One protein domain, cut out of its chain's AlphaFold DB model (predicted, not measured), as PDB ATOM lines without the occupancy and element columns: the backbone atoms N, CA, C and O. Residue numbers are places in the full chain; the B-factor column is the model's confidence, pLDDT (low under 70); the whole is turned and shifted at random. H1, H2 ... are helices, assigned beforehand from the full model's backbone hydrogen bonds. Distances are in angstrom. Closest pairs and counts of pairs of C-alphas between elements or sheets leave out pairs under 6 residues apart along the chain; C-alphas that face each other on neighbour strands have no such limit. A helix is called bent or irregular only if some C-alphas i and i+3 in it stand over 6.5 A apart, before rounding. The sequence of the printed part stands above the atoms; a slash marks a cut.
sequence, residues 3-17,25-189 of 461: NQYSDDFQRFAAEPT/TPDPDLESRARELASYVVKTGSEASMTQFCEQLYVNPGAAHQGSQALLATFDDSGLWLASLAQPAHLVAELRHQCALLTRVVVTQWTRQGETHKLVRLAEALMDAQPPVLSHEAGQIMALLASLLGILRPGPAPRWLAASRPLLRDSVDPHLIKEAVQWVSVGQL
ATOM      1  N   ASN A   3     141.567 143.261 155.330       43.94
ATOM      2  CA  ASN A   3     142.848 142.973 155.990       43.94
ATOM      3  C   ASN A   3     143.243 141.490 155.932       43.94
ATOM      4  O   ASN A   3     144.349 141.179 155.504       43.94
ATOM      5  N   GLN A   4     142.350 140.556 156.266       45.88
ATOM      6  CA  GLN A   4     142.757 139.149 156.402       45.88
ATOM      7  C   GLN A   4     142.954 138.428 155.060       45.88
ATOM      8  O   GLN A   4     143.895 137.656 154.900       45.88
ATOM      9  N   TYR A   5     142.143 138.757 154.044       49.97
ATOM     10  CA  TYR A   5     142.393 138.275 152.683       49.97
ATOM     11  C   TYR A   5     143.702 138.805 152.113       49.97
ATOM     12  O   TYR A   5     144.284 138.136 151.268       49.97
ATOM     13  N   SER A   6     144.151 139.992 152.536       50.75
ATOM     14  CA  SER A   6     145.392 140.570 152.035       50.75
ATOM     15  C   SER A   6     146.610 139.805 152.540       50.75
ATOM     16  O   SER A   6     147.498 139.568 151.736       50.75
ATOM     17  N   ASP A   7     146.646 139.361 153.796       50.16
ATOM     18  CA  ASP A   7     147.834 138.704 154.363       50.16
ATOM     19  C   ASP A   7     148.060 137.288 153.815       50.16
ATOM     20  O   ASP A   7     149.178 136.946 153.423       50.16
ATOM     21  N   ASP A   8     147.009 136.471 153.707       50.75
ATOM     22  CA  ASP A   8     147.136 135.121 153.143       50.75
ATOM     23  C   ASP A   8     147.393 135.163 151.626       50.75
ATOM     24  O   ASP A   8     148.202 134.388 151.105       50.75
ATOM     25  N   PHE A   9     146.819 136.141 150.908       56.22
ATOM     26  CA  PHE A   9     147.210 136.389 149.517       56.22
ATOM     27  C   PHE A   9     148.611 136.968 149.388       56.22
ATOM     28  O   PHE A   9     149.297 136.610 148.441       56.22
ATOM     29  N   GLN A  10     149.056 137.845 150.288       54.47
ATOM     30  CA  GLN A  10     150.420 138.372 150.270       54.47
ATOM     31  C   GLN A  10     151.426 137.260 150.528       54.47
ATOM     32  O   GLN A  10     152.479 137.271 149.908       54.47
ATOM     33  N   ARG A  11     151.102 136.253 151.346       59.84
ATOM     34  CA  ARG A  11     151.929 135.044 151.480       59.84
ATOM     35  C   ARG A  11     151.962 134.208 150.203       59.84
ATOM     36  O   ARG A  11     153.013 133.677 149.867       59.84
ATOM     37  N   PHE A  12     150.847 134.112 149.479       51.31
ATOM     38  CA  PHE A  12     150.786 133.426 148.182       51.31
ATOM     39  C   PHE A  12     151.439 134.224 147.031       51.31
ATOM     40  O   PHE A  12     151.950 133.648 146.067       51.31
ATOM     41  N   ALA A  13     151.404 135.555 147.116       46.12
ATOM     42  CA  ALA A  13     151.966 136.492 146.148       46.12
ATOM     43  C   ALA A  13     153.441 136.811 146.421       46.12
ATOM     44  O   ALA A  13     154.157 137.155 145.482       46.12
ATOM     45  N   ALA A  14     153.900 136.674 147.668       49.25
ATOM     46  CA  ALA A  14     155.307 136.714 148.025       49.25
ATOM     47  C   ALA A  14     156.022 135.630 147.221       49.25
ATOM     48  O   ALA A  14     155.588 134.477 147.197       49.25
ATOM     49  N   GLU A  15     157.064 136.038 146.498       43.72
ATOM     50  CA  GLU A  15     157.752 135.192 145.531       43.72
ATOM     51  C   GLU A  15     158.086 133.829 146.148       43.72
ATOM     52  O   GLU A  15     158.865 133.754 147.104       43.72
ATOM     53  N   PRO A  16     157.540 132.724 145.607       45.78
ATOM     54  CA  PRO A  16     158.115 131.425 145.873       45.78
ATOM     55  C   PRO A  16     159.576 131.501 145.442       45.78
ATOM     56  O   PRO A  16     159.884 131.990 144.354       45.78
ATOM     57  N   THR A  17     160.483 131.004 146.273       43.00
ATOM     58  CA  THR A  17     161.851 130.697 145.864       43.00
ATOM     59  C   THR A  17     161.782 129.560 144.847       43.00
ATOM     60  O   THR A  17     161.932 128.385 145.170       43.00
ATOM     61  N   THR A  25     168.774 133.873 129.624       76.44
ATOM     62  CA  THR A  25     168.819 135.338 129.513       76.44
ATOM     63  C   THR A  25     167.705 135.816 128.580       76.44
ATOM     64  O   THR A  25     167.571 135.234 127.496       76.44
ATOM     65  N   PRO A  26     166.896 136.804 129.001       76.50
ATOM     66  CA  PRO A  26     165.740 137.244 128.239       76.50
ATOM     67  C   PRO A  26     166.159 137.686 126.835       76.50
ATOM     68  O   PRO A  26     167.170 138.366 126.670       76.50
ATOM     69  N   ASP A  27     165.396 137.260 125.829       88.25
ATOM     70  CA  ASP A  27     165.544 137.742 124.458       88.25
ATOM     71  C   ASP A  27     165.153 139.238 124.412       88.25
ATOM     72  O   ASP A  27     163.988 139.559 124.672       88.25
ATOM     73  N   PRO A  28     166.094 140.162 124.142       89.81
ATOM     74  CA  PRO A  28     165.835 141.600 124.215       89.81
ATOM     75  C   PRO A  28     164.790 142.069 123.194       89.81
ATOM     76  O   PRO A  28     164.058 143.027 123.459       89.81
ATOM     77  N   ASP A  29     164.676 141.385 122.052       94.31
ATOM     78  CA  ASP A  29     163.693 141.728 121.022       94.31
ATOM     79  C   ASP A  29     162.269 141.414 121.502       94.31
ATOM     80  O   ASP A  29     161.328 142.181 121.270       94.31
ATOM     81  N   LEU A  30     162.113 140.308 122.236       93.38
ATOM     82  CA  LEU A  30     160.845 139.894 122.828       93.38
ATOM     83  C   LEU A  30     160.416 140.836 123.956       93.38
ATOM     84  O   LEU A  30     159.247 141.212 124.022       93.38
ATOM     85  N   GLU A  31     161.359 141.271 124.791       93.69
ATOM     86  CA  GLU A  31     161.092 142.230 125.862       93.69
ATOM     87  C   GLU A  31     160.646 143.594 125.312       93.69
ATOM     88  O   GLU A  31     159.649 144.157 125.771       93.69
ATOM     89  N   SER A  32     161.334 144.109 124.286       95.06
ATOM     90  CA  SER A  32     160.962 145.361 123.615       95.06
ATOM     91  C   SER A  32     159.539 145.293 123.049       95.06
ATOM     92  O   SER A  32     158.701 146.154 123.334       95.06
ATOM     93  N   ARG A  33     159.227 144.207 122.329       96.38
ATOM     94  CA  ARG A  33     157.889 143.961 121.781       96.38
ATOM     95  C   ARG A  33     156.827 143.824 122.875       96.38
ATOM     96  O   ARG A  33     155.722 144.340 122.717       96.38
ATOM     97  N   ALA A  34     157.142 143.146 123.978       95.94
ATOM     98  CA  ALA A  34     156.222 142.982 125.099       95.94
ATOM     99  C   ALA A  34     155.844 144.331 125.725       95.94
ATOM    100  O   ALA A  34     154.664 144.579 125.970       95.94
ATOM    101  N   ARG A  35     156.819 145.232 125.909       95.88
ATOM    102  CA  ARG A  35     156.571 146.593 126.410       95.88
ATOM    103  C   ARG A  35     155.748 147.433 125.435       95.88
ATOM    104  O   ARG A  35     154.852 148.152 125.870       95.88
ATOM    105  N   GLU A  36     156.014 147.336 124.133       97.06
ATOM    106  CA  GLU A  36     155.237 148.053 123.113       97.06
ATOM    107  C   GLU A  36     153.763 147.624 123.134       97.06
ATOM    108  O   GLU A  36     152.865 148.467 123.221       97.06
ATOM    109  N   LEU A  37     153.505 146.312 123.127       96.38
ATOM    110  CA  LEU A  37     152.147 145.777 123.186       96.38
ATOM    111  C   LEU A  37     151.463 146.111 124.520       96.38
ATOM    112  O   LEU A  37     150.296 146.498 124.513       96.38
ATOM    113  N   ALA A  38     152.171 146.025 125.649       95.38
ATOM    114  CA  ALA A  38     151.634 146.413 126.956       95.38
ATOM    115  C   ALA A  38     151.238 147.898 126.988       95.38
ATOM    116  O   ALA A  38     150.128 148.238 127.400       95.38
ATOM    117  N   SER A  39     152.096 148.785 126.475       94.56
ATOM    118  CA  SER A  39     151.795 150.214 126.343       94.56
ATOM    119  C   SER A  39     150.584 150.461 125.442       94.56
ATOM    120  O   SER A  39     149.743 151.310 125.745       94.56
ATOM    121  N   TYR A  40     150.434 149.683 124.366       96.31
ATOM    122  CA  TYR A  40     149.259 149.752 123.503       96.31
ATOM    123  C   TYR A  40     147.966 149.339 124.228       96.31
ATOM    124  O   TYR A  40     146.944 150.020 124.080       96.31
ATOM    125  N   VAL A  41     147.999 148.286 125.054       95.25
ATOM    126  CA  VAL A  41     146.866 147.897 125.915       95.25
ATOM    127  C   VAL A  41     146.510 149.035 126.870       95.25
ATOM    128  O   VAL A  41     145.347 149.429 126.921       95.25
ATOM    129  N   VAL A  42     147.499 149.635 127.543       91.56
ATOM    130  CA  VAL A  42     147.281 150.772 128.458       91.56
ATOM    131  C   VAL A  42     146.685 151.983 127.738       91.56
ATOM    132  O   VAL A  42     145.762 152.632 128.221       91.56
ATOM    133  N   LYS A  43     147.184 152.298 126.546       92.12
ATOM    134  CA  LYS A  43     146.719 153.461 125.787       92.12
ATOM    135  C   LYS A  43     145.281 153.309 125.297       92.12
ATOM    136  O   LYS A  43     144.550 154.292 125.217       92.12
ATOM    137  N   THR A  44     144.900 152.100 124.896       93.75
ATOM    138  CA  THR A  44     143.575 151.826 124.322       93.75
ATOM    139  C   THR A  44     142.538 151.483 125.379       93.75
ATOM    140  O   THR A  44     141.368 151.811 125.199       93.75
ATOM    141  N   GLY A  45     142.945 150.811 126.458       89.75
ATOM    142  CA  GLY A  45     142.049 150.368 127.519       89.75
ATOM    143  C   GLY A  45     140.941 149.436 127.044       89.75
ATOM    144  O   GLY A  45     139.847 149.464 127.598       89.75
ATOM    145  N   SER A  46     141.180 148.670 125.976       92.44
ATOM    146  CA  SER A  46     140.152 147.855 125.327       92.44
ATOM    147  C   SER A  46     140.376 146.363 125.559       92.44
ATOM    148  O   SER A  46     141.506 145.883 125.582       92.44
ATOM    149  N   GLU A  47     139.294 145.594 125.645       91.88
ATOM    150  CA  GLU A  47     139.376 144.129 125.734       91.88
ATOM    151  C   GLU A  47     139.992 143.498 124.469       91.88
ATOM    152  O   GLU A  47     140.699 142.489 124.536       91.88
ATOM    153  N   ALA A  48     139.774 144.118 123.305       95.38
ATOM    154  CA  ALA A  48     140.324 143.656 122.035       95.38
ATOM    155  C   ALA A  48     141.859 143.737 122.010       95.38
ATOM    156  O   ALA A  48     142.515 142.789 121.579       95.38
ATOM    157  N   SER A  49     142.439 144.827 122.519       96.12
ATOM    158  CA  SER A  49     143.896 144.968 122.609       96.12
ATOM    159  C   SER A  49     144.507 144.004 123.626       96.12
ATOM    160  O   SER A  49     145.559 143.435 123.347       96.12
ATOM    161  N   MET A  50     143.832 143.745 124.751       96.94
ATOM    162  CA  MET A  50     144.248 142.715 125.714       96.94
ATOM    163  C   MET A  50     144.242 141.311 125.090       96.94
ATOM    164  O   MET A  50     145.179 140.536 125.260       96.94
ATOM    165  N   THR A  51     143.219 140.996 124.296       97.12
ATOM    166  CA  THR A  51     143.139 139.717 123.572       97.12
ATOM    167  C   THR A  51     144.284 139.579 122.571       97.12
ATOM    168  O   THR A  51     145.000 138.580 122.595       97.12
ATOM    169  N   GLN A  52     144.525 140.615 121.765       97.44
ATOM    170  CA  GLN A  52     145.636 140.653 120.815       97.44
ATOM    171  C   GLN A  52     147.003 140.517 121.510       97.44
ATOM    172  O   GLN A  52     147.905 139.864 120.982       97.44
ATOM    173  N   PHE A  53     147.170 141.132 122.683       97.69
ATOM    174  CA  PHE A  53     148.373 141.007 123.503       97.69
ATOM    175  C   PHE A  53     148.619 139.545 123.898       97.69
ATOM    176  O   PHE A  53     149.700 139.009 123.637       97.69
ATOM    177  N   CYS A  54     147.606 138.881 124.463       96.94
ATOM    178  CA  CYS A  54     147.701 137.480 124.866       96.94
ATOM    179  C   CYS A  54     147.979 136.565 123.670       96.94
ATOM    180  O   CYS A  54     148.875 135.733 123.746       96.94
ATOM    181  N   GLU A  55     147.284 136.743 122.545       96.75
ATOM    182  CA  GLU A  55     147.504 135.939 121.332       96.75
ATOM    183  C   GLU A  55     148.941 136.037 120.799       96.75
ATOM    184  O   GLU A  55     149.469 135.066 120.256       96.75
ATOM    185  N   GLN A  56     149.592 137.195 120.951       96.81
ATOM    186  CA  GLN A  56     150.948 137.413 120.444       96.81
ATOM    187  C   GLN A  56     152.054 136.980 121.405       96.81
ATOM    188  O   GLN A  56     153.107 136.539 120.941       96.81
ATOM    189  N   LEU A  57     151.859 137.142 122.716       96.94
ATOM    190  CA  LEU A  57     152.906 136.879 123.709       96.94
ATOM    191  C   LEU A  57     152.736 135.540 124.422       96.94
ATOM    192  O   LEU A  57     153.726 134.935 124.821       96.94
ATOM    193  N   TYR A  58     151.517 135.015 124.543       95.69
ATOM    194  CA  TYR A  58     151.261 133.731 125.203       95.69
ATOM    195  C   TYR A  58     151.339 132.600 124.180       95.69
ATOM    196  O   TYR A  58     150.367 131.911 123.899       95.69
ATOM    197  N   VAL A  59     152.519 132.460 123.574       95.19
ATOM    198  CA  VAL A  59     152.822 131.422 122.571       95.19
ATOM    199  C   VAL A  59     153.743 130.350 123.157       95.19
ATOM    200  O   VAL A  59     153.694 129.183 122.772       95.19
ATOM    201  N   ASN A  60     154.605 130.735 124.098       94.38
ATOM    202  CA  ASN A  60     155.511 129.841 124.809       94.38
ATOM    203  C   ASN A  60     155.749 130.351 126.246       94.38
ATOM    204  O   ASN A  60     155.495 131.527 126.510       94.38
ATOM    205  N   PRO A  61     156.264 129.510 127.165       93.81
ATOM    206  CA  PRO A  61     156.461 129.885 128.570       93.81
ATOM    207  C   PRO A  61     157.314 131.135 128.800       93.81
ATOM    208  O   PRO A  61     156.951 131.990 129.605       93.81
ATOM    209  N   GLY A  62     158.424 131.284 128.068       93.44
ATOM    210  CA  GLY A  62     159.314 132.438 128.217       93.44
ATOM    211  C   GLY A  62     158.649 133.744 127.784       93.44
ATOM    212  O   GLY A  62     158.713 134.739 128.503       93.44
ATOM    213  N   ALA A  63     157.952 133.719 126.647       95.12
ATOM    214  CA  ALA A  63     157.198 134.862 126.143       95.12
ATOM    215  C   ALA A  63     155.998 135.216 127.025       95.12
ATOM    216  O   ALA A  63     155.752 136.398 127.256       95.12
ATOM    217  N   ALA A  64     155.305 134.217 127.581       95.88
ATOM    218  CA  ALA A  64     154.219 134.453 128.523       95.88
ATOM    219  C   ALA A  64     154.713 135.138 129.797       95.88
ATOM    220  O   ALA A  64     154.142 136.143 130.211       95.88
ATOM    221  N   HIS A  65     155.825 134.658 130.358       95.19
ATOM    222  CA  HIS A  65     156.438 135.256 131.538       95.19
ATOM    223  C   HIS A  65     156.865 136.710 131.300       95.19
ATOM    224  O   HIS A  65     156.454 137.599 132.044       95.19
ATOM    225  N   GLN A  66     157.633 136.968 130.236       94.81
ATOM    226  CA  GLN A  66     158.077 138.325 129.892       94.81
ATOM    227  C   GLN A  66     156.908 139.250 129.548       94.81
ATOM    228  O   GLN A  66     156.898 140.407 129.960       94.81
ATOM    229  N   GLY A  67     155.908 138.739 128.826       96.38
ATOM    230  CA  GLY A  67     154.683 139.463 128.520       96.38
ATOM    231  C   GLY A  67     153.961 139.886 129.792       96.38
ATOM    232  O   GLY A  67     153.739 141.076 130.000       96.38
ATOM    233  N   SER A  68     153.659 138.943 130.684       96.44
ATOM    234  CA  SER A  68     152.999 139.250 131.955       96.44
ATOM    235  C   SER A  68     153.805 140.234 132.809       96.44
ATOM    236  O   SER A  68     153.217 141.157 133.364       96.44
ATOM    237  N   GLN A  69     155.137 140.111 132.873       94.94
ATOM    238  CA  GLN A  69     155.994 141.078 133.575       94.94
ATOM    239  C   GLN A  69     155.919 142.480 132.965       94.94
ATOM    240  O   GLN A  69     155.703 143.447 133.690       94.94
ATOM    241  N   ALA A  70     156.066 142.599 131.643       95.12
ATOM    242  CA  ALA A  70     155.990 143.883 130.954       95.12
ATOM    243  C   ALA A  70     154.611 144.532 131.133       95.12
ATOM    244  O   ALA A  70     154.521 145.738 131.364       95.12
ATOM    245  N   LEU A  71     153.541 143.733 131.076       95.19
ATOM    246  CA  LEU A  71     152.184 144.210 131.304       95.19
ATOM    247  C   LEU A  71     152.015 144.738 132.728       95.19
ATOM    248  O   LEU A  71     151.577 145.870 132.901       95.19
ATOM    249  N   LEU A  72     152.425 143.970 133.738       93.88
ATOM    250  CA  LEU A  72     152.345 144.392 135.137       93.88
ATOM    251  C   LEU A  72     153.171 145.656 135.408       93.88
ATOM    252  O   LEU A  72     152.664 146.578 136.038       93.88
ATOM    253  N   ALA A  73     154.391 145.739 134.870       92.75
ATOM    254  CA  ALA A  73     155.251 146.912 135.014       92.75
ATOM    255  C   ALA A  73     154.660 148.168 134.354       92.75
ATOM    256  O   ALA A  73     154.819 149.269 134.865       92.75
ATOM    257  N   THR A  74     153.953 148.021 133.230       91.81
ATOM    258  CA  THR A  74     153.329 149.169 132.546       91.81
ATOM    259  C   THR A  74     152.099 149.681 133.302       91.81
ATOM    260  O   THR A  74     151.730 150.845 133.163       91.81
ATOM    261  N   PHE A  75     151.446 148.823 134.088       86.75
ATOM    262  CA  PHE A  75     150.255 149.188 134.846       86.75
ATOM    263  C   PHE A  75     150.557 149.793 136.223       86.75
ATOM    264  O   PHE A  75     149.588 150.191 136.851       86.75
ATOM    265  N   ASP A  76     151.822 149.891 136.661       66.62
ATOM    266  CA  ASP A  76     152.339 150.648 137.830       66.62
ATOM    267  C   ASP A  76     151.261 150.959 138.906       66.62
ATOM    268  O   ASP A  76     150.654 152.030 138.934       66.62
ATOM    269  N   ASP A  77     150.921 149.946 139.715       65.12
ATOM    270  CA  ASP A  77     149.890 149.936 140.779       65.12
ATOM    271  C   ASP A  77     148.402 150.021 140.376       65.12
ATOM    272  O   ASP A  77     147.505 149.823 141.201       65.12
ATOM    273  N   SER A  78     148.082 150.161 139.094       72.56
ATOM    274  CA  SER A  78     146.713 150.119 138.549       72.56
ATOM    275  C   SER A  78     146.161 148.692 138.415       72.56
ATOM    276  O   SER A  78     145.484 148.354 137.438       72.56
ATOM    277  N   GLY A  79     146.406 147.833 139.410       78.69
ATOM    278  CA  GLY A  79     145.946 146.440 139.421       78.69
ATOM    279  C   GLY A  79     144.425 146.308 139.264       78.69
ATOM    280  O   GLY A  79     143.952 145.393 138.593       78.69
ATOM    281  N   LEU A  80     143.655 147.259 139.808       79.31
ATOM    282  CA  LEU A  80     142.195 147.319 139.652       79.31
ATOM    283  C   LEU A  80     141.772 147.502 138.190       79.31
ATOM    284  O   LEU A  80     140.789 146.910 137.747       79.31
ATOM    285  N   TRP A  81     142.513 148.319 137.443       85.94
ATOM    286  CA  TRP A  81     142.214 148.591 136.044       85.94
ATOM    287  C   TRP A  81     142.619 147.417 135.153       85.94
ATOM    288  O   TRP A  81     141.847 146.984 134.303       85.94
ATOM    289  N   LEU A  82     143.776 146.807 135.413       91.31
ATOM    290  CA  LEU A  82     144.176 145.578 134.727       91.31
ATOM    291  C   LEU A  82     143.158 144.447 134.938       91.31
ATOM    292  O   LEU A  82     142.777 143.753 133.995       91.31
ATOM    293  N   ALA A  83     142.670 144.292 136.170       93.69
ATOM    294  CA  ALA A  83     141.668 143.291 136.512       93.69
ATOM    295  C   ALA A  83     140.298 143.555 135.866       93.69
ATOM    296  O   ALA A  83     139.534 142.611 135.653       93.69
ATOM    297  N   SER A  84     139.955 144.805 135.537       91.75
ATOM    298  CA  SER A  84     138.705 145.098 134.831       91.75
ATOM    299  C   SER A  84     138.764 144.709 133.349       91.75
ATOM    300  O   SER A  84     137.734 144.317 132.803       91.75
ATOM    301  N   LEU A  85     139.955 144.753 132.738       94.88
ATOM    302  CA  LEU A  85     140.202 144.378 131.340       94.88
ATOM    303  C   LEU A  85     140.408 142.874 131.133       94.88
ATOM    304  O   LEU A  85     140.062 142.342 130.079       94.88
ATOM    305  N   ALA A  86     141.007 142.197 132.112       96.75
ATOM    306  CA  ALA A  86     141.308 140.777 132.012       96.75
ATOM    307  C   ALA A  86     140.024 139.935 131.939       96.75
ATOM    308  O   ALA A  86     139.076 140.131 132.701       96.75
ATOM    309  N   GLN A  87     140.026 138.941 131.055       97.12
ATOM    310  CA  GLN A  87     138.979 137.929 130.948       97.12
ATOM    311  C   GLN A  87     139.511 136.558 131.379       97.12
ATOM    312  O   GLN A  87     140.705 136.283 131.233       97.12
ATOM    313  N   PRO A  88     138.640 135.639 131.835       97.38
ATOM    314  CA  PRO A  88     139.030 134.270 132.173       97.38
ATOM    315  C   PRO A  88     139.860 133.562 131.091       97.38
ATOM    316  O   PRO A  88     140.819 132.867 131.411       97.38
ATOM    317  N   ALA A  89     139.540 133.779 129.810       96.88
ATOM    318  CA  ALA A  89     140.266 133.180 128.691       96.88
ATOM    319  C   ALA A  89     141.737 133.633 128.614       96.88
ATOM    320  O   ALA A  89     142.605 132.818 128.304       96.88
ATOM    321  N   HIS A  90     142.027 134.899 128.941       97.31
ATOM    322  CA  HIS A  90     143.394 135.438 128.971       97.31
ATOM    323  C   HIS A  90     144.227 134.762 130.061       97.31
ATOM    324  O   HIS A  90     145.366 134.368 129.822       97.31
ATOM    325  N   LEU A  91     143.630 134.562 131.238       97.56
ATOM    326  CA  LEU A  91     144.285 133.926 132.383       97.56
ATOM    327  C   LEU A  91     144.523 132.430 132.143       97.56
ATOM    328  O   LEU A  91     145.588 131.903 132.451       97.56
ATOM    329  N   VAL A  92     143.563 131.738 131.521       96.88
ATOM    330  CA  VAL A  92     143.757 130.342 131.096       96.88
ATOM    331  C   VAL A  92     144.886 130.244 130.070       96.88
ATOM    332  O   VAL A  92     145.698 129.325 130.163       96.88
ATOM    333  N   ALA A  93     144.969 131.170 129.109       95.94
ATOM    334  CA  ALA A  93     146.059 131.192 128.136       95.94
ATOM    335  C   ALA A  93     147.428 131.362 128.816       95.94
ATOM    336  O   ALA A  93     148.347 130.616 128.494       95.94
ATOM    337  N   GLU A  94     147.545 132.252 129.804       96.31
ATOM    338  CA  GLU A  94     148.764 132.404 130.610       96.31
ATOM    339  C   GLU A  94     149.150 131.090 131.320       96.31
ATOM    340  O   GLU A  94     150.274 130.599 131.182       96.31
ATOM    341  N   LEU A  95     148.188 130.472 132.016       96.19
ATOM    342  CA  LEU A  95     148.400 129.260 132.815       96.19
ATOM    343  C   LEU A  95     148.794 128.038 131.976       96.19
ATOM    344  O   LEU A  95     149.572 127.200 132.430       96.19
ATOM    345  N   ARG A  96     148.323 127.939 130.727       95.06
ATOM    346  CA  ARG A  96     148.759 126.888 129.784       95.06
ATOM    347  C   ARG A  96     150.256 126.948 129.481       95.06
ATOM    348  O   ARG A  96     150.851 125.943 129.099       95.06
ATOM    349  N   HIS A  97     150.870 128.111 129.667       94.81
ATOM    350  CA  HIS A  97     152.290 128.338 129.447       94.81
ATOM    351  C   HIS A  97     153.110 128.335 130.744       94.81
ATOM    352  O   HIS A  97     154.206 128.883 130.759       94.81
ATOM    353  N   GLN A  98     152.623 127.679 131.810       94.06
ATOM    354  CA  GLN A  98     153.336 127.543 133.094       94.06
ATOM    355  C   GLN A  98     153.667 128.902 133.738       94.06
ATOM    356  O   GLN A  98     154.672 129.065 134.423       94.06
ATOM    357  N   CYS A  99     152.827 129.907 133.488       94.12
ATOM    358  CA  CYS A  99     152.955 131.246 134.042       94.12
ATOM    359  C   CYS A  99     151.652 131.627 134.753       94.12
ATOM    360  O   CYS A  99     150.570 131.252 134.313       94.12
ATOM    361  N   ALA A 100     151.747 132.349 135.868       95.56
ATOM    362  CA  ALA A 100     150.585 132.771 136.654       95.56
ATOM    363  C   ALA A 100     150.737 134.185 137.227       95.56
ATOM    364  O   ALA A 100     150.071 134.524 138.204       95.56
ATOM    365  N   LEU A 101     151.648 134.998 136.684       95.19
ATOM    366  CA  LEU A 101     151.949 136.320 137.235       95.19
ATOM    367  C   LEU A 101     150.729 137.239 137.133       95.19
ATOM    368  O   LEU A 101     150.266 137.774 138.140       95.19
ATOM    369  N   LEU A 102     150.165 137.358 135.931       95.56
ATOM    370  CA  LEU A 102     148.966 138.148 135.683       95.56
ATOM    371  C   LEU A 102     147.766 137.542 136.416       95.56
ATOM    372  O   LEU A 102     147.035 138.252 137.101       95.56
ATOM    373  N   THR A 103     147.595 136.222 136.325       97.00
ATOM    374  CA  THR A 103     146.491 135.497 136.962       97.00
ATOM    375  C   THR A 103     146.438 135.739 138.465       97.00
ATOM    376  O   THR A 103     145.366 136.029 138.989       97.00
ATOM    377  N   ARG A 104     147.576 135.678 139.167       95.25
ATOM    378  CA  ARG A 104     147.637 135.938 140.613       95.25
ATOM    379  C   ARG A 104     147.178 137.352 140.948       95.25
ATOM    380  O   ARG A 104     146.324 137.516 141.820       95.25
ATOM    381  N   VAL A 105     147.685 138.357 140.233       93.62
ATOM    382  CA  VAL A 105     147.307 139.761 140.450       93.62
ATOM    383  C   VAL A 105     145.815 139.963 140.190       93.62
ATOM    384  O   VAL A 105     145.109 140.499 141.041       93.62
ATOM    385  N   VAL A 106     145.303 139.469 139.063       95.94
ATOM    386  CA  VAL A 106     143.896 139.637 138.676       95.94
ATOM    387  C   VAL A 106     142.952 138.917 139.643       95.94
ATOM    388  O   VAL A 106     141.979 139.515 140.096       95.94
ATOM    389  N   VAL A 107     143.251 137.671 140.026       96.25
ATOM    390  CA  VAL A 107     142.448 136.910 141.001       96.25
ATOM    391  C   VAL A 107     142.431 137.601 142.366       96.25
ATOM    392  O   VAL A 107     141.372 137.671 142.997       96.25
ATOM    393  N   THR A 108     143.561 138.167 142.804       92.44
ATOM    394  CA  THR A 108     143.632 138.961 144.044       92.44
ATOM    395  C   THR A 108     142.680 140.155 143.974       92.44
ATOM    396  O   THR A 108     141.882 140.372 144.885       92.44
ATOM    397  N   GLN A 109     142.716 140.909 142.874       92.56
ATOM    398  CA  GLN A 109     141.880 142.099 142.707       92.56
ATOM    399  C   GLN A 109     140.393 141.755 142.590       92.56
ATOM    400  O   GLN A 109     139.573 142.385 143.249       92.56
ATOM    401  N   TRP A 110     140.029 140.708 141.844       95.25
ATOM    402  CA  TRP A 110     138.643 140.229 141.790       95.25
ATOM    403  C   TRP A 110     138.133 139.765 143.150       95.25
ATOM    404  O   TRP A 110     136.973 139.999 143.479       95.25
ATOM    405  N   THR A 111     138.989 139.138 143.959       93.25
ATOM    406  CA  THR A 111     138.633 138.740 145.325       93.25
ATOM    407  C   THR A 111     138.348 139.970 146.188       93.25
ATOM    408  O   THR A 111     137.295 140.026 146.820       93.25
ATOM    409  N   ARG A 112     139.222 140.985 146.149       87.00
ATOM    410  CA  ARG A 112     139.038 142.260 146.869       87.00
ATOM    411  C   ARG A 112     137.772 143.004 146.436       87.00
ATOM    412  O   ARG A 112     137.036 143.505 147.274       87.00
ATOM    413  N   GLN A 113     137.480 143.020 145.138       87.69
ATOM    414  CA  GLN A 113     136.279 143.651 144.580       87.69
ATOM    415  C   GLN A 113     134.992 142.834 144.802       87.69
ATOM    416  O   GLN A 113     133.906 143.297 144.461       87.69
ATOM    417  N   GLY A 114     135.079 141.612 145.343       89.94
ATOM    418  CA  GLY A 114     133.919 140.734 145.496       89.94
ATOM    419  C   GLY A 114     133.354 140.214 144.166       89.94
ATOM    420  O   GLY A 114     132.191 139.810 144.103       89.94
ATOM    421  N   GLU A 115     134.169 140.169 143.108       94.50
ATOM    422  CA  GLU A 115     133.802 139.761 141.744       94.50
ATOM    423  C   GLU A 115     133.688 138.233 141.603       94.50
ATOM    424  O   GLU A 115     134.303 137.575 140.757       94.50
ATOM    425  N   THR A 116     132.859 137.638 142.460       95.25
ATOM    426  CA  THR A 116     132.673 136.186 142.587       95.25
ATOM    427  C   THR A 116     132.263 135.523 141.275       95.25
ATOM    428  O   THR A 116     132.651 134.388 141.008       95.25
ATOM    429  N   HIS A 117     131.515 136.221 140.420       96.50
ATOM    430  CA  HIS A 117     131.086 135.697 139.129       96.50
ATOM    431  C   HIS A 117     132.261 135.499 138.155       96.50
ATOM    432  O   HIS A 117     132.273 134.511 137.419       96.50
ATOM    433  N   LYS A 118     133.273 136.380 138.176       97.31
ATOM    434  CA  LYS A 118     134.483 136.241 137.348       97.31
ATOM    435  C   LYS A 118     135.362 135.096 137.842       97.31
ATOM    436  O   LYS A 118     135.830 134.299 137.034       97.31
ATOM    437  N   LEU A 119     135.503 134.956 139.163       98.06
ATOM    438  CA  LEU A 119     136.223 133.839 139.787       98.06
ATOM    439  C   LEU A 119     135.589 132.483 139.438       98.06
ATOM    440  O   LEU A 119     136.303 131.538 139.109       98.06
ATOM    441  N   VAL A 120     134.253 132.395 139.445       97.94
ATOM    442  CA  VAL A 120     133.527 131.186 139.016       97.94
ATOM    443  C   VAL A 120     133.794 130.883 137.542       97.94
ATOM    444  O   VAL A 120     134.161 129.756 137.223       97.94
ATOM    445  N   ARG A 121     133.685 131.882 136.654       98.06
ATOM    446  CA  ARG A 121     133.966 131.698 135.219       98.06
ATOM    447  C   ARG A 121     135.406 131.262 134.953       98.06
ATOM    448  O   ARG A 121     135.633 130.465 134.053       98.06
ATOM    449  N   LEU A 122     136.373 131.759 135.726       98.12
ATOM    450  CA  LEU A 122     137.760 131.302 135.649       98.12
ATOM    451  C   LEU A 122     137.898 129.835 136.066       98.12
ATOM    452  O   LEU A 122     138.539 129.065 135.356       98.12
ATOM    453  N   ALA A 123     137.276 129.434 137.176       97.62
ATOM    454  CA  ALA A 123     137.303 128.043 137.620       97.62
ATOM    455  C   ALA A 123     136.656 127.099 136.589       97.62
ATOM    456  O   ALA A 123     137.184 126.023 136.321       97.62
ATOM    457  N   GLU A 124     135.544 127.511 135.977       97.56
ATOM    458  CA  GLU A 124     134.880 126.772 134.896       97.56
ATOM    459  C   GLU A 124     135.755 126.693 133.637       97.56
ATOM    460  O   GLU A 124     135.994 125.599 133.133       97.56
ATOM    461  N   ALA A 125     136.337 127.811 133.196       97.00
ATOM    462  CA  ALA A 125     137.231 127.832 132.040       97.00
ATOM    463  C   ALA A 125     138.484 126.955 132.244       97.00
ATOM    464  O   ALA A 125     138.963 126.324 131.300       97.00
ATOM    465  N   LEU A 126     139.002 126.870 133.476       96.69
ATOM    466  CA  LEU A 126     140.090 125.954 133.827       96.69
ATOM    467  C   LEU A 126     139.648 124.489 133.776       96.69
ATOM    468  O   LEU A 126     140.389 123.651 133.270       96.69
ATOM    469  N   MET A 127     138.438 124.168 134.238       95.94
ATOM    470  CA  MET A 127     137.887 122.814 134.112       95.94
ATOM    471  C   MET A 127     137.720 122.393 132.647       95.94
ATOM    472  O   MET A 127     138.029 121.251 132.301       95.94
ATOM    473  N   ASP A 128     137.268 123.311 131.794       95.81
ATOM    474  CA  ASP A 128     137.033 123.054 130.371       95.81
ATOM    475  C   ASP A 128     138.335 122.902 129.574       95.81
ATOM    476  O   ASP A 128     138.372 122.183 128.577       95.81
ATOM    477  N   ALA A 129     139.426 123.534 130.020       92.56
ATOM    478  CA  ALA A 129     140.713 123.470 129.336       92.56
ATOM    479  C   ALA A 129     141.363 122.070 129.339       92.56
ATOM    480  O   ALA A 129     142.131 121.807 128.419       92.56
ATOM    481  N   GLN A 130     141.029 121.214 130.321       78.56
ATOM    482  CA  GLN A 130     141.473 119.822 130.555       78.56
ATOM    483  C   GLN A 130     143.008 119.535 130.503       78.56
ATOM    484  O   GLN A 130     143.770 120.128 129.738       78.56
ATOM    485  N   PRO A 131     143.530 118.576 131.300       73.88
ATOM    486  CA  PRO A 131     144.887 118.042 131.108       73.88
ATOM    487  C   PRO A 131     145.025 117.369 129.724       73.88
ATOM    488  O   PRO A 131     144.049 116.787 129.251       73.88
ATOM    489  N   PRO A 132     146.204 117.386 129.063       72.81
ATOM    490  CA  PRO A 132     147.545 117.667 129.592       72.81
ATOM    491  C   PRO A 132     147.990 119.135 129.490       72.81
ATOM    492  O   PRO A 132     149.151 119.435 129.743       72.81
ATOM    493  N   VAL A 133     147.102 120.046 129.084       79.75
ATOM    494  CA  VAL A 133     147.482 121.432 128.757       79.75
ATOM    495  C   VAL A 133     147.728 122.281 130.012       79.75
ATOM    496  O   VAL A 133     148.390 123.311 129.949       79.75
ATOM    497  N   LEU A 134     147.191 121.865 131.158       85.94
ATOM    498  CA  LEU A 134     147.280 122.617 132.406       85.94
ATOM    499  C   LEU A 134     148.543 122.275 133.193       85.94
ATOM    500  O   LEU A 134     148.901 121.108 133.352       85.94
ATOM    501  N   SER A 135     149.186 123.320 133.704       91.44
ATOM    502  CA  SER A 135     150.424 123.236 134.465       91.44
ATOM    503  C   SER A 135     150.195 123.034 135.967       91.44
ATOM    504  O   SER A 135     149.062 123.010 136.463       91.44
ATOM    505  N   HIS A 136     151.297 122.931 136.710       92.38
ATOM    506  CA  HIS A 136     151.278 122.936 138.169       92.38
ATOM    507  C   HIS A 136     150.642 124.220 138.731       92.38
ATOM    508  O   HIS A 136     149.809 124.163 139.637       92.38
ATOM    509  N   GLU A 137     150.966 125.374 138.146       92.75
ATOM    510  CA  GLU A 137     150.429 126.686 138.514       92.75
ATOM    511  C   GLU A 137     148.909 126.737 138.324       92.75
ATOM    512  O   GLU A 137     148.197 127.249 139.187       92.75
ATOM    513  N   ALA A 138     148.389 126.143 137.244       95.06
ATOM    514  CA  ALA A 138     146.948 126.010 137.047       95.06
ATOM    515  C   ALA A 138     146.303 125.198 138.180       95.06
ATOM    516  O   ALA A 138     145.265 125.593 138.710       95.06
ATOM    517  N   GLY A 139     146.949 124.109 138.610       94.81
ATOM    518  CA  GLY A 139     146.539 123.338 139.784       94.81
ATOM    519  C   GLY A 139     146.477 124.182 141.060       94.81
ATOM    520  O   GLY A 139     145.492 124.101 141.796       94.81
ATOM    521  N   GLN A 140     147.481 125.032 141.303       95.12
ATOM    522  CA  GLN A 140     147.504 125.928 142.468       95.12
ATOM    523  C   GLN A 140     146.342 126.926 142.420       95.12
ATOM    524  O   GLN A 140     145.607 127.061 143.397       95.12
ATOM    525  N   ILE A 141     146.120 127.571 141.270       96.44
ATOM    526  CA  ILE A 141     145.014 128.520 141.086       96.44
ATOM    527  C   ILE A 141     143.654 127.827 141.240       96.44
ATOM    528  O   ILE A 141     142.773 128.364 141.902       96.44
ATOM    529  N   MET A 142     143.471 126.614 140.715       96.69
ATOM    530  CA  MET A 142     142.227 125.854 140.903       96.69
ATOM    531  C   MET A 142     141.970 125.498 142.373       96.69
ATOM    532  O   MET A 142     140.833 125.596 142.835       96.69
ATOM    533  N   ALA A 143     143.007 125.100 143.121       96.56
ATOM    534  CA  ALA A 143     142.892 124.836 144.556       96.56
ATOM    535  C   ALA A 143     142.548 126.113 145.340       96.56
ATOM    536  O   ALA A 143     141.649 126.088 146.180       96.56
ATOM    537  N   LEU A 144     143.191 127.235 145.005       96.56
ATOM    538  CA  LEU A 144     142.888 128.547 145.571       96.56
ATOM    539  C   LEU A 144     141.437 128.960 145.287       96.56
ATOM    540  O   LEU A 144     140.713 129.323 146.207       96.56
ATOM    541  N   LEU A 145     140.963 128.841 144.043       97.69
ATOM    542  CA  LEU A 145     139.574 129.152 143.685       97.69
ATOM    543  C   LEU A 145     138.581 128.254 144.432       97.69
ATOM    544  O   LEU A 145     137.543 128.738 144.882       97.69
ATOM    545  N   ALA A 146     138.904 126.970 144.621       98.00
ATOM    546  CA  ALA A 146     138.102 126.064 145.440       98.00
ATOM    547  C   ALA A 146     138.069 126.486 146.918       98.00
ATOM    548  O   ALA A 146     137.000 126.430 147.524       98.00
ATOM    549  N   SER A 147     139.194 126.956 147.474       97.25
ATOM    550  CA  SER A 147     139.241 127.559 148.813       97.25
ATOM    551  C   SER A 147     138.329 128.785 148.883       97.25
ATOM    552  O   SER A 147     137.389 128.812 149.674       97.25
ATOM    553  N   LEU A 148     138.547 129.779 148.014       96.69
ATOM    554  CA  LEU A 148     137.847 131.071 148.020       96.69
ATOM    555  C   LEU A 148     136.332 130.926 147.853       96.69
ATOM    556  O   LEU A 148     135.548 131.560 148.561       96.69
ATOM    557  N   LEU A 149     135.913 130.064 146.930       97.88
ATOM    558  CA  LEU A 149     134.513 129.894 146.557       97.88
ATOM    559  C   LEU A 149     133.829 128.727 147.279       97.88
ATOM    560  O   LEU A 149     132.636 128.527 147.061       97.88
ATOM    561  N   GLY A 150     134.535 127.976 148.132       98.06
ATOM    562  CA  GLY A 150     134.034 126.752 148.768       98.06
ATOM    563  C   GLY A 150     132.673 126.926 149.441       98.06
ATOM    564  O   GLY A 150     131.743 126.170 149.165       98.06
ATOM    565  N   ILE A 151     132.521 127.986 150.241       97.94
ATOM    566  CA  ILE A 151     131.265 128.303 150.938       97.94
ATOM    567  C   ILE A 151     130.193 128.841 149.983       97.94
ATOM    568  O   ILE A 151     129.019 128.492 150.093       97.94
ATOM    569  N   LEU A 152     130.583 129.685 149.027       97.81
ATOM    570  CA  LEU A 152     129.644 130.362 148.128       97.81
ATOM    571  C   LEU A 152     129.105 129.440 147.023       97.81
ATOM    572  O   LEU A 152     127.991 129.633 146.529       97.81
ATOM    573  N   ARG A 153     129.897 128.442 146.617       97.88
ATOM    574  CA  ARG A 153     129.623 127.496 145.527       97.88
ATOM    575  C   ARG A 153     129.917 126.056 145.974       97.88
ATOM    576  O   ARG A 153     130.782 125.394 145.398       97.88
ATOM    577  N   PRO A 154     129.152 125.519 146.939       97.81
ATOM    578  CA  PRO A 154     129.464 124.230 147.554       97.81
ATOM    579  C   PRO A 154     129.271 123.021 146.628       97.81
ATOM    580  O   PRO A 154     129.856 121.970 146.862       97.81
ATOM    581  N   GLY A 155     128.480 123.156 145.556       97.56
ATOM    582  CA  GLY A 155     128.329 122.108 144.539       97.56
ATOM    583  C   GLY A 155     129.548 121.992 143.607       97.56
ATOM    584  O   GLY A 155     130.111 120.906 143.481       97.56
ATOM    585  N   PRO A 156     129.976 123.086 142.946       97.94
ATOM    586  CA  PRO A 156     131.139 123.062 142.054       97.94
ATOM    587  C   PRO A 156     132.501 122.925 142.750       97.94
ATOM    588  O   PRO A 156     133.377 122.241 142.221       97.94
ATOM    589  N   ALA A 157     132.696 123.526 143.928       98.12
ATOM    590  CA  ALA A 157     134.018 123.618 144.559       98.12
ATOM    591  C   ALA A 157     134.727 122.269 144.824       98.12
ATOM    592  O   ALA A 157     135.921 122.167 144.528       98.12
ATOM    593  N   PRO A 158     134.037 121.191 145.262       98.50
ATOM    594  CA  PRO A 158     134.641 119.862 145.361       98.50
ATOM    595  C   PRO A 158     135.207 119.340 144.035       98.50
ATOM    596  O   PRO A 158     136.229 118.656 144.031       98.50
ATOM    597  N   ARG A 159     134.571 119.670 142.901       97.88
ATOM    598  CA  ARG A 159     135.034 119.248 141.570       97.88
ATOM    599  C   ARG A 159     136.310 119.984 141.175       97.88
ATOM    600  O   ARG A 159     137.230 119.344 140.675       97.88
ATOM    601  N   TRP A 160     136.381 121.287 141.443       97.50
ATOM    602  CA  TRP A 160     137.586 122.089 141.207       97.50
ATOM    603  C   TRP A 160     138.769 121.576 142.035       97.50
ATOM    604  O   TRP A 160     139.852 121.357 141.497       97.50
ATOM    605  N   LEU A 161     138.535 121.281 143.318       97.19
ATOM    606  CA  LEU A 161     139.546 120.701 144.204       97.19
ATOM    607  C   LEU A 161     139.980 119.293 143.768       97.19
ATOM    608  O   LEU A 161     141.154 118.945 143.855       97.19
ATOM    609  N   ALA A 162     139.057 118.453 143.299       96.50
ATOM    610  CA  ALA A 162     139.408 117.131 142.787       96.50
ATOM    611  C   ALA A 162     140.268 117.221 141.514       96.50
ATOM    612  O   ALA A 162     141.211 116.444 141.358       96.50
ATOM    613  N   ALA A 163     139.969 118.182 140.637       95.44
ATOM    614  CA  ALA A 163     140.698 118.407 139.394       95.44
ATOM    615  C   ALA A 163     142.083 119.046 139.599       95.44
ATOM    616  O   ALA A 163     142.981 118.786 138.800       95.44
ATOM    617  N   SER A 164     142.300 119.810 140.676       95.25
ATOM    618  CA  SER A 164     143.619 120.382 140.982       95.25
ATOM    619  C   SER A 164     144.627 119.347 141.492       95.25
ATOM    620  O   SER A 164     145.804 119.403 141.145       95.25
ATOM    621  N   ARG A 165     144.183 118.351 142.272       94.56
ATOM    622  CA  ARG A 165     145.046 117.311 142.869       94.56
ATOM    623  C   ARG A 165     146.009 116.612 141.895       94.56
ATOM    624  O   ARG A 165     147.184 116.499 142.241       94.56
ATOM    625  N   PRO A 166     145.591 116.116 140.711       93.69
ATOM    626  CA  PRO A 166     146.518 115.468 139.783       93.69
ATOM    627  C   PRO A 166     147.594 116.410 139.228       93.69
ATOM    628  O   PRO A 166     148.668 115.921 138.892       93.69
ATOM    629  N   LEU A 167     147.340 117.722 139.168       92.50
ATOM    630  CA  LEU A 167     148.294 118.732 138.684       92.50
ATOM    631  C   LEU A 167     149.347 119.109 139.739       92.50
ATOM    632  O   LEU A 167     150.383 119.688 139.422       92.50
ATOM    633  N   LEU A 168     149.093 118.781 141.006       91.88
ATOM    634  CA  LEU A 168     149.927 119.205 142.129       91.88
ATOM    635  C   LEU A 168     150.913 118.133 142.617       91.88
ATOM    636  O   LEU A 168     151.680 118.420 143.524       91.88
ATOM    637  N   ARG A 169     150.925 116.929 142.025       81.44
ATOM    638  CA  ARG A 169     151.587 115.718 142.563       81.44
ATOM    639  C   ARG A 169     153.037 115.894 143.040       81.44
ATOM    640  O   ARG A 169     153.383 115.283 144.046       81.44
ATOM    641  N   ASP A 170     153.837 116.723 142.371       75.31
ATOM    642  CA  ASP A 170     155.298 116.743 142.555       75.31
ATOM    643  C   ASP A 170     155.838 117.964 143.332       75.31
ATOM    644  O   ASP A 170     157.013 117.991 143.691       75.31
ATOM    645  N   SER A 171     155.002 118.963 143.639       67.25
ATOM    646  CA  SER A 171     155.435 120.204 144.313       67.25
ATOM    647  C   SER A 171     154.309 120.873 145.106       67.25
ATOM    648  O   SER A 171     154.067 122.074 145.000       67.25
ATOM    649  N   VAL A 172     153.562 120.078 145.877       66.62
ATOM    650  CA  VAL A 172     152.447 120.588 146.685       66.62
ATOM    651  C   VAL A 172     152.986 121.526 147.765       66.62
ATOM    652  O   VAL A 172     153.813 121.110 148.572       66.62
ATOM    653  N   ASP A 173     152.449 122.743 147.846       79.94
ATOM    654  CA  ASP A 173     152.333 123.414 149.138       79.94
ATOM    655  C   ASP A 173     151.222 122.689 149.923       79.94
ATOM    656  O   ASP A 173     150.034 122.853 149.606       79.94
ATOM    657  N   PRO A 174     151.564 121.815 150.895       87.31
ATOM    658  CA  PRO A 174     150.571 121.024 151.617       87.31
ATOM    659  C   PRO A 174     149.575 121.916 152.361       87.31
ATOM    660  O   PRO A 174     148.466 121.468 152.662       87.31
ATOM    661  N   HIS A 175     149.947 123.169 152.637       91.00
ATOM    662  CA  HIS A 175     149.086 124.134 153.286       91.00
ATOM    663  C   HIS A 175     147.919 124.542 152.387       91.00
ATOM    664  O   HIS A 175     146.773 124.375 152.802       91.00
ATOM    665  N   LEU A 176     148.183 124.937 151.135       92.00
ATOM    666  CA  LEU A 176     147.149 125.345 150.176       92.00
ATOM    667  C   LEU A 176     146.077 124.263 149.975       92.00
ATOM    668  O   LEU A 176     144.880 124.544 149.978       92.00
ATOM    669  N   ILE A 177     146.487 122.999 149.823       94.81
ATOM    670  CA  ILE A 177     145.530 121.897 149.644       94.81
ATOM    671  C   ILE A 177     144.739 121.629 150.919       94.81
ATOM    672  O   ILE A 177     143.535 121.379 150.841       94.81
ATOM    673  N   LYS A 178     145.390 121.677 152.085       94.44
ATOM    674  CA  LYS A 178     144.711 121.516 153.373       94.44
ATOM    675  C   LYS A 178     143.662 122.610 153.575       94.44
ATOM    676  O   LYS A 178     142.538 122.301 153.960       94.44
ATOM    677  N   GLU A 179     144.016 123.852 153.271       94.69
ATOM    678  CA  GLU A 179     143.128 125.004 153.366       94.69
ATOM    679  C   GLU A 179     141.939 124.870 152.400       94.69
ATOM    680  O   GLU A 179     140.782 124.977 152.806       94.69
ATOM    681  N   ALA A 180     142.195 124.516 151.136       96.50
ATOM    682  CA  ALA A 180     141.137 124.283 150.159       96.50
ATOM    683  C   ALA A 180     140.198 123.140 150.576       96.50
ATOM    684  O   ALA A 180     138.980 123.272 150.466       96.50
ATOM    685  N   VAL A 181     140.733 122.031 151.105       97.25
ATOM    686  CA  VAL A 181     139.926 120.932 151.667       97.25
ATOM    687  C   VAL A 181     139.048 121.430 152.814       97.25
ATOM    688  O   VAL A 181     137.861 121.104 152.853       97.25
ATOM    689  N   GLN A 182     139.605 122.229 153.725       97.06
ATOM    690  CA  GLN A 182     138.881 122.774 154.867       97.06
ATOM    691  C   GLN A 182     137.706 123.651 154.423       97.06
ATOM    692  O   GLN A 182     136.580 123.413 154.854       97.06
ATOM    693  N   TRP A 183     137.932 124.617 153.530       97.62
ATOM    694  CA  TRP A 183     136.875 125.527 153.078       97.62
ATOM    695  C   TRP A 183     135.832 124.859 152.184       97.62
ATOM    696  O   TRP A 183     134.648 125.189 152.275       97.62
ATOM    697  N   VAL A 184     136.229 123.881 151.366       98.31
ATOM    698  CA  VAL A 184     135.278 123.053 150.609       98.31
ATOM    699  C   VAL A 184     134.410 122.223 151.557       98.31
ATOM    700  O   VAL A 184     133.200 122.153 151.353       98.31
ATOM    701  N   SER A 185     134.991 121.648 152.614       97.38
ATOM    702  CA  SER A 185     134.255 120.892 153.637       97.38
ATOM    703  C   SER A 185     133.250 121.774 154.390       97.38
ATOM    704  O   SER A 185     132.071 121.431 154.491       97.38
ATOM    705  N   VAL A 186     133.663 122.976 154.814       97.69
ATOM    706  CA  VAL A 186     132.749 123.977 155.399       97.69
ATOM    707  C   VAL A 186     131.621 124.316 154.426       97.69
ATOM    708  O   VAL A 186     130.457 124.364 154.817       97.69
ATOM    709  N   GLY A 187     131.936 124.516 153.146       97.94
ATOM    710  CA  GLY A 187     130.926 124.779 152.130       97.94
ATOM    711  C   GLY A 187     129.914 123.648 151.981       97.94
ATOM    712  O   GLY A 187     128.716 123.909 151.910       97.94
ATOM    713  N   GLN A 188     130.366 122.393 151.988       97.94
ATOM    714  CA  GLN A 188     129.482 121.225 151.948       97.94
ATOM    715  C   GLN A 188     128.558 121.161 153.169       97.94
ATOM    716  O   GLN A 188     127.365 120.910 153.007       97.94
ATOM    717  N   LEU A 189     129.078 121.459 154.362       97.12
ATOM    718  CA  LEU A 189     128.286 121.548 155.589       97.12
ATOM    719  C   LEU A 189     127.198 122.634 155.496       97.12
ATOM    720  O   LEU A 189     126.062 122.419 155.911       97.12
TER     721      LEU A 189
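What this domain is: This is residues 3 to 17 and 25 to 189 of the 461 residues of an uncharacterized protein of Prosthecobacter fusiformis (UniProt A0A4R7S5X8). The longest helix, H2, stands at one end of an elongated stack of helices and H11 at the other, with H6 and H7 in the middle. H2, H3 and H4 cluster at the first end, while H7, H8, H9, H10 and H11 form an up-and-down bundle, each running against the one before it in the chain. H5 packs across H7, and H1 sits to one side of H7. The printed part has 180 residues with eleven named helices, H1 to H11 in chain order, and no named strand; its class is all helix. It is compact, with a radius of gyration of the C-alphas of 16.0 A and spans of 51 by 32 by 29 A.

How they stand to each other: H2, residues 28 to 44, touches H4, residues 61 to 74, at a steep tilt of 47 degrees; their closest C-alphas, of Ala 38 and Leu 71, are 4.9 A apart. With residues 34 to 41 alone H2 touches H3, residues 47 to 57, in a helical hairpin, closest at the C-alphas of Val 41 and Ser 49, 5.3 A. H3 touches H6, residues 88 to 96, at the C-alphas of Cys 54 and His 90, 6.3 A. The hub is H7, residues 101 to 112, which touches five helices. Its residues 101 to 102 alone touch H4, closest at Leu 102 and Ser 68, with C-alphas 5.6 A apart. H5, residues 79 to 85, touches H7 about perpendicular, at 83 degrees, with the C-alphas of Ala 83 and Val 106 4.8 A apart. H1, residues 4 to 13, only just touches H7, with 3 pairs of C-alphas within 8 A, the closest those of Phe 9 and Thr 108, 7.0 A. H8, residues 116 to 129, touches H6 at the C-alphas of Pro 88 and Leu 122, 4.7 A. H9, residues 136 to 149, and H10, residues 157 to 168, form a hairpin at a shallow tilt of 21 degrees, closest at the C-alphas of Gly 139 and Ser 164, 4.3 A. H11, residues 174 to 189, touches H9 at the C-alphas of Ser 147 and Ala 180, 4.0 A. H2 and H11 are apart. Every O i to N i+4 pair is within hydrogen-bond range in H2 to H9 and H11; the count is 5 of 6 in H1 and 6 of 8 in H10.

Where its parts are: From first to last C-alpha H2 measures 24.5 A, H11 22.6 A, H8 and H9 20.0 A each, and H4 19.9 A. H2 begins at C-alpha 28 (165.835, 141.600, 124.215), and H11 ends at C-alpha 189 (128.286, 121.548, 155.589). H10 is irregular, but only just: C-alphas 163 and 166 are 6.53 A apart.

The domain as a whole: The two C-alphas farthest apart, of Asp 29 and Leu 189, are 53.4 A apart. Residues 18 to 24 are not printed, and C-alphas 17 and 25 are 18.4 A apart across the cut. Of the links that are printed whole, H8 to H9 and H9 to H10 are short and the others tight. The mean pLDDT of the printed part is 89.5; it is under 70 in residues 3 to 17, 76 to 77 and 171 to 172.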